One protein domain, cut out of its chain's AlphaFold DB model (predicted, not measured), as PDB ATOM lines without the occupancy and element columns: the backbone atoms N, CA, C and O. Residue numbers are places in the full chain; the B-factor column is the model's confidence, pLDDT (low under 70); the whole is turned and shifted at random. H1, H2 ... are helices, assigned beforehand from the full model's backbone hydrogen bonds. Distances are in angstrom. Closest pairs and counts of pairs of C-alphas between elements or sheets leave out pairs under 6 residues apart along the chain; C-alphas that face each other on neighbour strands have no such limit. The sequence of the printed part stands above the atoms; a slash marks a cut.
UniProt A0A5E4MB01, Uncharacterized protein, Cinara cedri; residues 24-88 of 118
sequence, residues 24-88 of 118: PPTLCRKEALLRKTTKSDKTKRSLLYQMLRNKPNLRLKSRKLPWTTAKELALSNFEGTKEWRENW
ATOM      1  N   PRO A  24       8.463  46.710 -49.846       92.62
ATOM      2  CA  PRO A  24       9.418  47.101 -50.868       92.62
ATOM      3  C   PRO A  24      10.164  45.888 -51.459       92.62
ATOM      4  O   PRO A  24      10.557  44.982 -50.714       92.62
ATOM      5  N   PRO A  25      10.459  45.875 -52.775       91.88
ATOM      6  CA  PRO A  25      11.054  44.715 -53.443       91.88
ATOM      7  C   PRO A  25      12.368  44.232 -52.822       91.88
ATOM      8  O   PRO A  25      12.678  43.041 -52.848       91.88
ATOM      9  N   THR A  26      13.163  45.150 -52.274       91.94
ATOM     10  CA  THR A  26      14.416  44.844 -51.575       91.94
ATOM     11  C   THR A  26      14.167  44.011 -50.318       91.94
ATOM     12  O   THR A  26      14.828  42.990 -50.134       91.94
ATOM     13  N   LEU A  27      13.178  44.395 -49.509       94.25
ATOM     14  CA  LEU A  27      12.796  43.705 -48.277       94.25
ATOM     15  C   LEU A  27      12.163  42.346 -48.584       94.25
ATOM     16  O   LEU A  27      12.587  41.338 -48.021       94.25
ATOM     17  N   CYS A  28      11.267  42.273 -49.577       94.06
ATOM     18  CA  CYS A  28      10.706  40.998 -50.039       94.06
ATOM     19  C   CYS A  28      11.792  40.001 -50.461       94.06
ATOM     20  O   CYS A  28      11.700  38.811 -50.166       94.06
ATOM     21  N   ARG A  29      12.841  40.464 -51.158       95.31
ATOM     22  CA  ARG A  29      13.957  39.600 -51.573       95.31
ATOM     23  C   ARG A  29      14.743  39.073 -50.375       95.31
ATOM     24  O   ARG A  29      15.098  37.895 -50.388       95.31
ATOM     25  N   LYS A  30      14.993  39.906 -49.359       95.31
ATOM     26  CA  LYS A  30      15.654  39.488 -48.111       95.31
ATOM     27  C   LYS A  30      14.823  38.437 -47.369       95.31
ATOM     28  O   LYS A  30      15.352  37.384 -47.020       95.31
ATOM     29  N   GLU A  31      13.519  38.662 -47.211       95.44
ATOM     30  CA  GLU A  31      12.622  37.691 -46.569       95.44
ATOM     31  C   GLU A  31      12.541  36.377 -47.348       95.44
ATOM     32  O   GLU A  31      12.648  35.294 -46.773       95.44
ATOM     33  N   ALA A  32      12.387  36.447 -48.672       95.44
ATOM     34  CA  ALA A  32      12.334  35.262 -49.519       95.44
ATOM     35  C   ALA A  32      13.645  34.465 -49.464       95.44
ATOM     36  O   ALA A  32      13.613  33.232 -49.465       95.44
ATOM     37  N   LEU A  33      14.789  35.152 -49.402       95.12
ATOM     38  CA  LEU A  33      16.095  34.529 -49.222       95.12
ATOM     39  C   LEU A  33      16.152  33.773 -47.890       95.12
ATOM     40  O   LEU A  33      16.443  32.579 -47.904       95.12
ATOM     41  N   LEU A  34      15.792  34.426 -46.781       95.06
ATOM     42  CA  LEU A  34      15.789  33.820 -45.445       95.06
ATOM     43  C   LEU A  34      14.821  32.629 -45.358       95.06
ATOM     44  O   LEU A  34      15.173  31.563 -44.855       95.06
ATOM     45  N   ARG A  35      13.612  32.748 -45.919       94.25
ATOM     46  CA  ARG A  35      12.640  31.641 -45.989       94.25
ATOM     47  C   ARG A  35      13.183  30.453 -46.783       94.25
ATOM     48  O   ARG A  35      13.000  29.305 -46.383       94.25
ATOM     49  N   LYS A  36      13.861  30.701 -47.909       93.88
ATOM     50  CA  LYS A  36      14.449  29.634 -48.734       93.88
ATOM     51  C   LYS A  36      15.617  28.950 -48.030       93.88
ATOM     52  O   LYS A  36      15.675  27.723 -48.050       93.88
ATOM     53  N   THR A  37      16.517  29.705 -47.402       92.06
ATOM     54  CA  THR A  37      17.666  29.126 -46.692       92.06
ATOM     55  C   THR A  37      17.226  28.335 -45.472       92.06
ATOM     56  O   THR A  37      17.587  27.171 -45.359       92.06
ATOM     57  N   THR A  38      16.338  28.883 -44.641       91.94
ATOM     58  CA  THR A  38      15.793  28.163 -43.477       91.94
ATOM     59  C   THR A  38      15.046  26.889 -43.880       91.94
ATOM     60  O   THR A  38      15.198  25.848 -43.240       91.94
ATOM     61  N   LYS A  39      14.271  26.921 -44.974       93.56
ATOM     62  CA  LYS A  39      13.623  25.719 -45.527       93.56
ATOM     63  C   LYS A  39      14.648  24.686 -46.003       93.56
ATOM     64  O   LYS A  39      14.454  23.488 -45.781       93.56
ATOM     65  N   SER A  40      15.724  25.139 -46.643       92.06
ATOM     66  CA  SER A  40      16.827  24.288 -47.091       92.06
ATOM     67  C   SER A  40      17.555  23.639 -45.912       92.06
ATOM     68  O   SER A  40      17.818  22.444 -45.959       92.06
ATOM     69  N   ASP A  41      17.818  24.384 -44.837       89.94
ATOM     70  CA  ASP A  41      18.489  23.877 -43.633       89.94
ATOM     71  C   ASP A  41      17.648  22.823 -42.904       89.94
ATOM     72  O   ASP A  41      18.171  21.801 -42.452       89.94
ATOM     73  N   LYS A  42      16.322  23.019 -42.858       92.62
ATOM     74  CA  LYS A  42      15.370  22.011 -42.360       92.62
ATOM     75  C   LYS A  42      15.333  20.770 -43.258       92.62
ATOM     76  O   LYS A  42      15.204  19.650 -42.768       92.62
ATOM     77  N   THR A  43      15.480  20.949 -44.570       93.44
ATOM     78  CA  THR A  43      15.406  19.873 -45.569       93.44
ATOM     79  C   THR A  43      16.803  19.451 -46.025       93.44
ATOM     80  O   THR A  43      17.219  19.732 -47.152       93.44
ATOM     81  N   LYS A  44      17.523  18.709 -45.173       89.19
ATOM     82  CA  LYS A  44      18.914  18.271 -45.431       89.19
ATOM     83  C   LYS A  44      19.104  17.429 -46.705       89.19
ATOM     84  O   LYS A  44      20.216  17.308 -47.203       89.19
ATOM     85  N   ARG A  45      18.027  16.843 -47.244       91.12
ATOM     86  CA  ARG A  45      18.036  16.087 -48.512       91.12
ATOM     87  C   ARG A  45      17.942  16.973 -49.761       91.12
ATOM     88  O   ARG A  45      18.063  16.462 -50.867       91.12
ATOM     89  N   SER A  46      17.692  18.275 -49.615       90.31
ATOM     90  CA  SER A  46      17.553  19.177 -50.759       90.31
ATOM     91  C   SER A  46      18.893  19.416 -51.460       90.31
ATOM     92  O   SER A  46      19.934  19.546 -50.814       90.31
ATOM     93  N   LEU A  47      18.861  19.545 -52.791       89.31
ATOM     94  CA  LEU A  47      20.046  19.900 -53.580       89.31
ATOM     95  C   LEU A  47      20.651  21.231 -53.111       89.31
ATOM     96  O   LEU A  47      21.865  21.359 -52.989       89.31
ATOM     97  N   LEU A  48      19.796  22.201 -52.773       88.94
ATOM     98  CA  LEU A  48      20.229  23.488 -52.231       88.94
ATOM     99  C   LEU A  48      21.049  23.323 -50.946       88.94
ATOM    100  O   LEU A  48      22.092  23.959 -50.824       88.94
ATOM    101  N   TYR A  49      20.645  22.441 -50.026       91.19
ATOM    102  CA  TYR A  49      21.409  22.178 -48.806       91.19
ATOM    103  C   TYR A  49      22.798  21.607 -49.119       91.19
ATOM    104  O   TYR A  49      23.797  22.069 -48.569       91.19
ATOM    105  N   GLN A  50      22.880  20.651 -50.048       90.69
ATOM    106  CA  GLN A  50      24.153  20.058 -50.473       90.69
ATOM    107  C   GLN A  50      25.080  21.099 -51.121       90.69
ATOM    108  O   GLN A  50      26.257  21.186 -50.764       90.69
ATOM    109  N   MET A  51      24.544  21.950 -52.003       87.31
ATOM    110  CA  MET A  51      25.293  23.044 -52.635       87.31
ATOM    111  C   MET A  51      25.763  24.097 -51.623       87.31
ATOM    112  O   MET A  51      26.867  24.622 -51.731       87.31
ATOM    113  N   LEU A  52      24.938  24.412 -50.620       84.88
ATOM    114  CA  LEU A  52      25.285  25.365 -49.565       84.88
ATOM    115  C   LEU A  52      26.310  24.808 -48.570       84.88
ATOM    116  O   LEU A  52      26.998  25.595 -47.917       84.88
ATOM    117  N   ARG A  53      26.427  23.481 -48.447       86.12
ATOM    118  CA  ARG A  53      27.477  22.815 -47.666       86.12
ATOM    119  C   ARG A  53      28.815  22.856 -48.404       86.12
ATOM    120  O   ARG A  53      29.815  23.266 -47.822       86.12
ATOM    121  N   ASN A  54      28.802  22.523 -49.693       85.12
ATOM    122  CA  ASN A  54      29.980  22.511 -50.562       85.12
ATOM    123  C   ASN A  54      30.063  23.814 -51.362       85.12
ATOM    124  O   ASN A  54      29.871  23.836 -52.579       85.12
ATOM    125  N   LYS A  55      30.290  24.926 -50.655       80.81
ATOM    126  CA  LYS A  55      30.245  26.258 -51.266       80.81
ATOM    127  C   LYS A  55      31.344  26.400 -52.316       80.81
ATOM    128  O   LYS A  55      32.510  26.190 -51.985       80.81
ATOM    129  N   PRO A  56      31.008  26.816 -53.545       76.56
ATOM    130  CA  PRO A  56      32.027  27.110 -54.533       76.56
ATOM    131  C   PRO A  56      32.825  28.345 -54.108       76.56
ATOM    132  O   PRO A  56      32.296  29.265 -53.472       76.56
ATOM    133  N   ASN A  57      34.092  28.386 -54.516       81.06
ATOM    134  CA  ASN A  57      34.926  29.567 -54.345       81.06
ATOM    135  C   ASN A  57      34.293  30.778 -55.042       81.06
ATOM    136  O   ASN A  57      33.658  30.670 -56.097       81.06
ATOM    137  N   LEU A  58      34.473  31.955 -54.444       82.00
ATOM    138  CA  LEU A  58      33.959  33.194 -55.007       82.00
ATOM    139  C   LEU A  58      34.675  33.489 -56.332       82.00
ATOM    140  O   LEU A  58      35.850  33.840 -56.344       82.00
ATOM    141  N   ARG A  59      33.946  33.399 -57.450       80.69
ATOM    142  CA  ARG A  59      34.503  33.708 -58.776       80.69
ATOM    143  C   ARG A  59      34.903  35.184 -58.927       80.69
ATOM    144  O   ARG A  59      35.880  35.474 -59.603       80.69
ATOM    145  N   LEU A  60      34.137  36.118 -58.349       86.81
ATOM    146  CA  LEU A  60      34.359  37.569 -58.467       86.81
ATOM    147  C   LEU A  60      34.202  38.264 -57.115       86.81
ATOM    148  O   LEU A  60      33.141  38.159 -56.504       86.81
ATOM    149  N   LYS A  61      35.209  39.048 -56.706       84.94
ATOM    150  CA  LYS A  61      35.244  39.771 -55.419       84.94
ATOM    151  C   LYS A  61      34.052  40.715 -55.198       84.94
ATOM    152  O   LYS A  61      33.623  40.890 -54.066       84.94
ATOM    153  N   SER A  62      33.499  41.296 -56.265       87.31
ATOM    154  CA  SER A  62      32.373  42.240 -56.186       87.31
ATOM    155  C   SER A  62      31.016  41.581 -55.917       87.31
ATOM    156  O   SER A  62      30.069  42.261 -55.519       87.31
ATOM    157  N   ARG A  63      30.875  40.269 -56.151       83.31
ATOM    158  CA  ARG A  63      29.582  39.591 -56.011       83.31
ATOM    159  C   ARG A  63      29.260  39.352 -54.539       83.31
ATOM    160  O   ARG A  63      29.952  38.602 -53.858       83.31
ATOM    161  N   LYS A  64      28.138  39.912 -54.082       82.62
ATOM    162  CA  LYS A  64      27.548  39.578 -52.782       82.62
ATOM    163  C   LYS A  64      26.845  38.228 -52.880       82.62
ATOM    164  O   LYS A  64      25.858  38.077 -53.600       82.62
ATOM    165  N   LEU A  65      27.400  37.230 -52.203       87.44
ATOM    166  CA  LEU A  65      26.905  35.861 -52.249       87.44
ATOM    167  C   LEU A  65      25.608  35.725 -51.437       87.44
ATOM    168  O   LEU A  65      25.600  36.101 -50.261       87.44
ATOM    169  N   PRO A  66      24.543  35.116 -51.993       88.88
ATOM    170  CA  PRO A  66      23.260  34.999 -51.302       88.88
ATOM    171  C   PRO A  66      23.353  34.285 -49.949       88.88
ATOM    172  O   PRO A  66      22.660  34.653 -49.010       88.88
ATOM    173  N   TRP A  67      24.228  33.286 -49.813       87.12
ATOM    174  CA  TRP A  67      24.388  32.553 -48.553       87.12
ATOM    175  C   TRP A  67      25.121  33.339 -47.466       87.12
ATOM    176  O   TRP A  67      24.966  33.017 -46.292       87.12
ATOM    177  N   THR A  68      25.929  34.336 -47.828       89.56
ATOM    178  CA  THR A  68      26.567  35.228 -46.851       89.56
ATOM    179  C   THR A  68      25.522  36.189 -46.307       89.56
ATOM    180  O   THR A  68      25.301  36.228 -45.102       89.56
ATOM    181  N   THR A  69      24.770  36.834 -47.203       91.88
ATOM    182  CA  THR A  69      23.655  37.709 -46.826       91.88
ATOM    183  C   THR A  69      22.600  36.964 -46.009       91.88
ATOM    184  O   THR A  69      22.128  37.477 -45.005       91.88
ATOM    185  N   ALA A  70      22.252  35.726 -46.370       92.00
ATOM    186  CA  ALA A  70      21.289  34.940 -45.600       92.00
ATOM    187  C   ALA A  70      21.764  34.639 -44.170       92.00
ATOM    188  O   ALA A  70      20.951  34.643 -43.251       92.00
ATOM    189  N   LYS A  71      23.066  34.390 -43.976       90.94
ATOM    190  CA  LYS A  71      23.647  34.191 -42.641       90.94
ATOM    191  C   LYS A  71      23.596  35.466 -41.812       90.94
ATOM    192  O   LYS A  71      23.190  35.404 -40.662       90.94
ATOM    193  N   GLU A  72      23.981  36.596 -42.398       93.94
ATOM    194  CA  GLU A  72      23.906  37.908 -41.743       93.94
ATOM    195  C   GLU A  72      22.470  38.217 -41.305       93.94
ATOM    196  O   GLU A  72      22.243  38.529 -40.140       93.94
ATOM    197  N   LEU A  73      21.496  38.024 -42.202       94.25
ATOM    198  CA  LEU A  73      20.073  38.234 -41.911       94.25
ATOM    199  C   LEU A  73      19.542  37.286 -40.825       94.25
ATOM    200  O   LEU A  73      18.708  37.680 -40.013       94.25
ATOM    201  N   ALA A  74      20.002  36.031 -40.811       92.06
ATOM    202  CA  ALA A  74      19.625  35.071 -39.779       92.06
ATOM    203  C   ALA A  74      20.208  35.451 -38.407       92.06
ATOM    204  O   ALA A  74      19.509  35.349 -37.406       92.06
ATOM    205  N   LEU A  75      21.459  35.924 -38.361       94.12
ATOM    206  CA  LEU A  75      22.108  36.384 -37.128       94.12
ATOM    207  C   LEU A  75      21.460  37.656 -36.573       94.12
ATOM    208  O   LEU A  75      21.325  37.797 -35.362       94.12
ATOM    209  N   SER A  76      21.035  38.567 -37.449       92.94
ATOM    210  CA  SER A  76      20.387  39.818 -37.052       92.94
ATOM    211  C   SER A  76      18.903  39.663 -36.695       92.94
ATOM    212  O   SER A  76      18.255  40.675 -36.448       92.94
ATOM    213  N   ASN A  77      18.343  38.442 -36.721       92.31
ATOM    214  CA  ASN A  77      16.903  38.174 -36.586       92.31
ATOM    215  C   ASN A  77      16.055  39.087 -37.484       92.31
ATOM    216  O   ASN A  77      15.172  39.809 -37.025       92.31
ATOM    217  N   PHE A  78      16.382  39.092 -38.777       94.06
ATOM    218  CA  PHE A  78      15.775  39.996 -39.742       94.06
ATOM    219  C   PHE A  78      14.245  39.850 -39.836       94.06
ATOM    220  O   PHE A  78      13.737  38.766 -40.130       94.06
ATOM    221  N   GLU A  79      13.537  40.972 -39.705       94.31
ATOM    222  CA  GLU A  79      12.093  41.077 -39.901       94.31
ATOM    223  C   GLU A  79      11.780  42.220 -40.882       94.31
ATOM    224  O   GLU A  79      12.086  43.387 -40.621       94.31
ATOM    225  N   GLY A  80      11.187  41.893 -42.037       92.44
ATOM    226  CA  GLY A  80      10.995  42.860 -43.119       92.44
ATOM    227  C   GLY A  80       9.961  43.935 -42.808       92.44
ATOM    228  O   GLY A  80      10.143  45.079 -43.213       92.44
ATOM    229  N   THR A  81       8.911  43.610 -42.052       92.62
ATOM    230  CA  THR A  81       7.882  44.566 -41.600       92.62
ATOM    231  C   THR A  81       8.460  45.623 -40.656       92.62
ATOM    232  O   THR A  81       8.075  46.794 -40.722       92.62
ATOM    233  N   LYS A  82       9.415  45.223 -39.806       93.62
ATOM    234  CA  LYS A  82      10.140  46.110 -38.896       93.62
ATOM    235  C   LYS A  82      11.091  47.032 -39.658       93.62
ATOM    236  O   LYS A  82      10.962  48.246 -39.531       93.62
ATOM    237  N   GLU A  83      11.956  46.477 -40.517       93.75
ATOM    238  CA  GLU A  83      12.857  47.284 -41.364       93.75
ATOM    239  C   GLU A  83      12.046  48.231 -42.267       93.75
ATOM    240  O   GLU A  83      12.448  49.364 -42.516       93.75
ATOM    241  N   TRP A  84      10.867  47.806 -42.737       92.75
ATOM    242  CA  TRP A  84       9.996  48.669 -43.529       92.75
ATOM    243  C   TRP A  84       9.451  49.853 -42.731       92.75
ATOM    244  O   TRP A  84       9.488  50.981 -43.216       92.75
ATOM    245  N   ARG A  85       8.982  49.612 -41.503       91.94
ATOM    246  CA  ARG A  85       8.484  50.669 -40.616       91.94
ATOM    247  C   ARG A  85       9.567  51.709 -40.336       91.94
ATOM    248  O   ARG A  85       9.303  52.897 -40.486       91.94
ATOM    249  N   GLU A  86      10.776  51.258 -40.009       92.00
ATOM    250  CA  GLU A  86      11.938  52.120 -39.762       92.00
ATOM    251  C   GLU A  86      12.294  52.947 -41.009       92.00
ATOM    252  O   GLU A  86      12.406  54.174 -40.937       92.00
ATOM    253  N   ASN A  87      12.367  52.298 -42.177       91.00
ATOM    254  CA  ASN A  87      12.614  52.977 -43.448       91.00
ATOM    255  C   ASN A  87      11.552  54.044 -43.738       91.00
ATOM    256  O   ASN A  87      11.902  55.161 -44.110       91.00
ATOM    257  N   TRP A  88      10.267  53.735 -43.540       89.88
ATOM    258  CA  TRP A  88       9.176  54.687 -43.758       89.88
ATOM    259  C   TRP A  88       9.291  55.908 -42.844       89.88
ATOM    260  O   TRP A  88       9.227  57.033 -43.329       89.88
TER     261      TRP A  88
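What this domain is: This is residues 24 to 88 of the 118 residues of an uncharacterized protein of Cinara cedri (UniProt A0A5E4MB01). A long helix, H1, makes the backbone of a slender body; H3 packs across its middle, H2 makes a corner beyond its last residues, and H4 packs by its first residues near the start of H1, running the opposite way. Between H2 and H3 a wide loop swings out, and its residues 56 to 65 stick out from the body. The printed part has 65 residues with four named helices, in the order H1, H2, H3, H4, and no named strand; the class is all helix. The whole is only just loose, close to compact, with a radius of gyration of the C-alphas of 13.3 A and spans of 39 by 30 by 19 A.

Where its parts are: H1 is residues 25 to 42, 25.6 A long, from C-alpha 25 at (11.054, 44.715, -53.443). H2 is residues 47 to 53, 9.9 A. H3 is residues 66 to 75, 14.3 A. H4 is residues 80 to 88, 12.0 A, ending with C-alpha 88 at (9.176, 54.687, -43.758).

How they stand to each other: H1 is the hub. H1 and H2 only just touch, only at the corner, with 3 pairs of C-alphas within 8 A; the closest, of Ser 40 and Tyr 49, are 5.3 A apart. H1 touches H3 with residues 30 to 37 alone, about perpendicular at 85 degrees; the closest C-alphas, of Leu 34 and Ala 70, are 5.6 A apart. H1 touches H4 with residues 27 to 31 alone, at a shallow tilt of 19 degrees, opposite ways; the closest C-alphas are those of Leu 27 and Gly 80, 5.5 A. H2 and H4 are apart. In H1, H2, H3 and H4 every O i to N i+4 pair is within hydrogen-bond range.

The domain as a whole: The C-alphas of Arg 45 and Trp 88 are farthest apart, 39.9 A. The printed part has no cut. The link from H2 to H3 is long, 12 residues. No printed residue is under 70 in pLDDT.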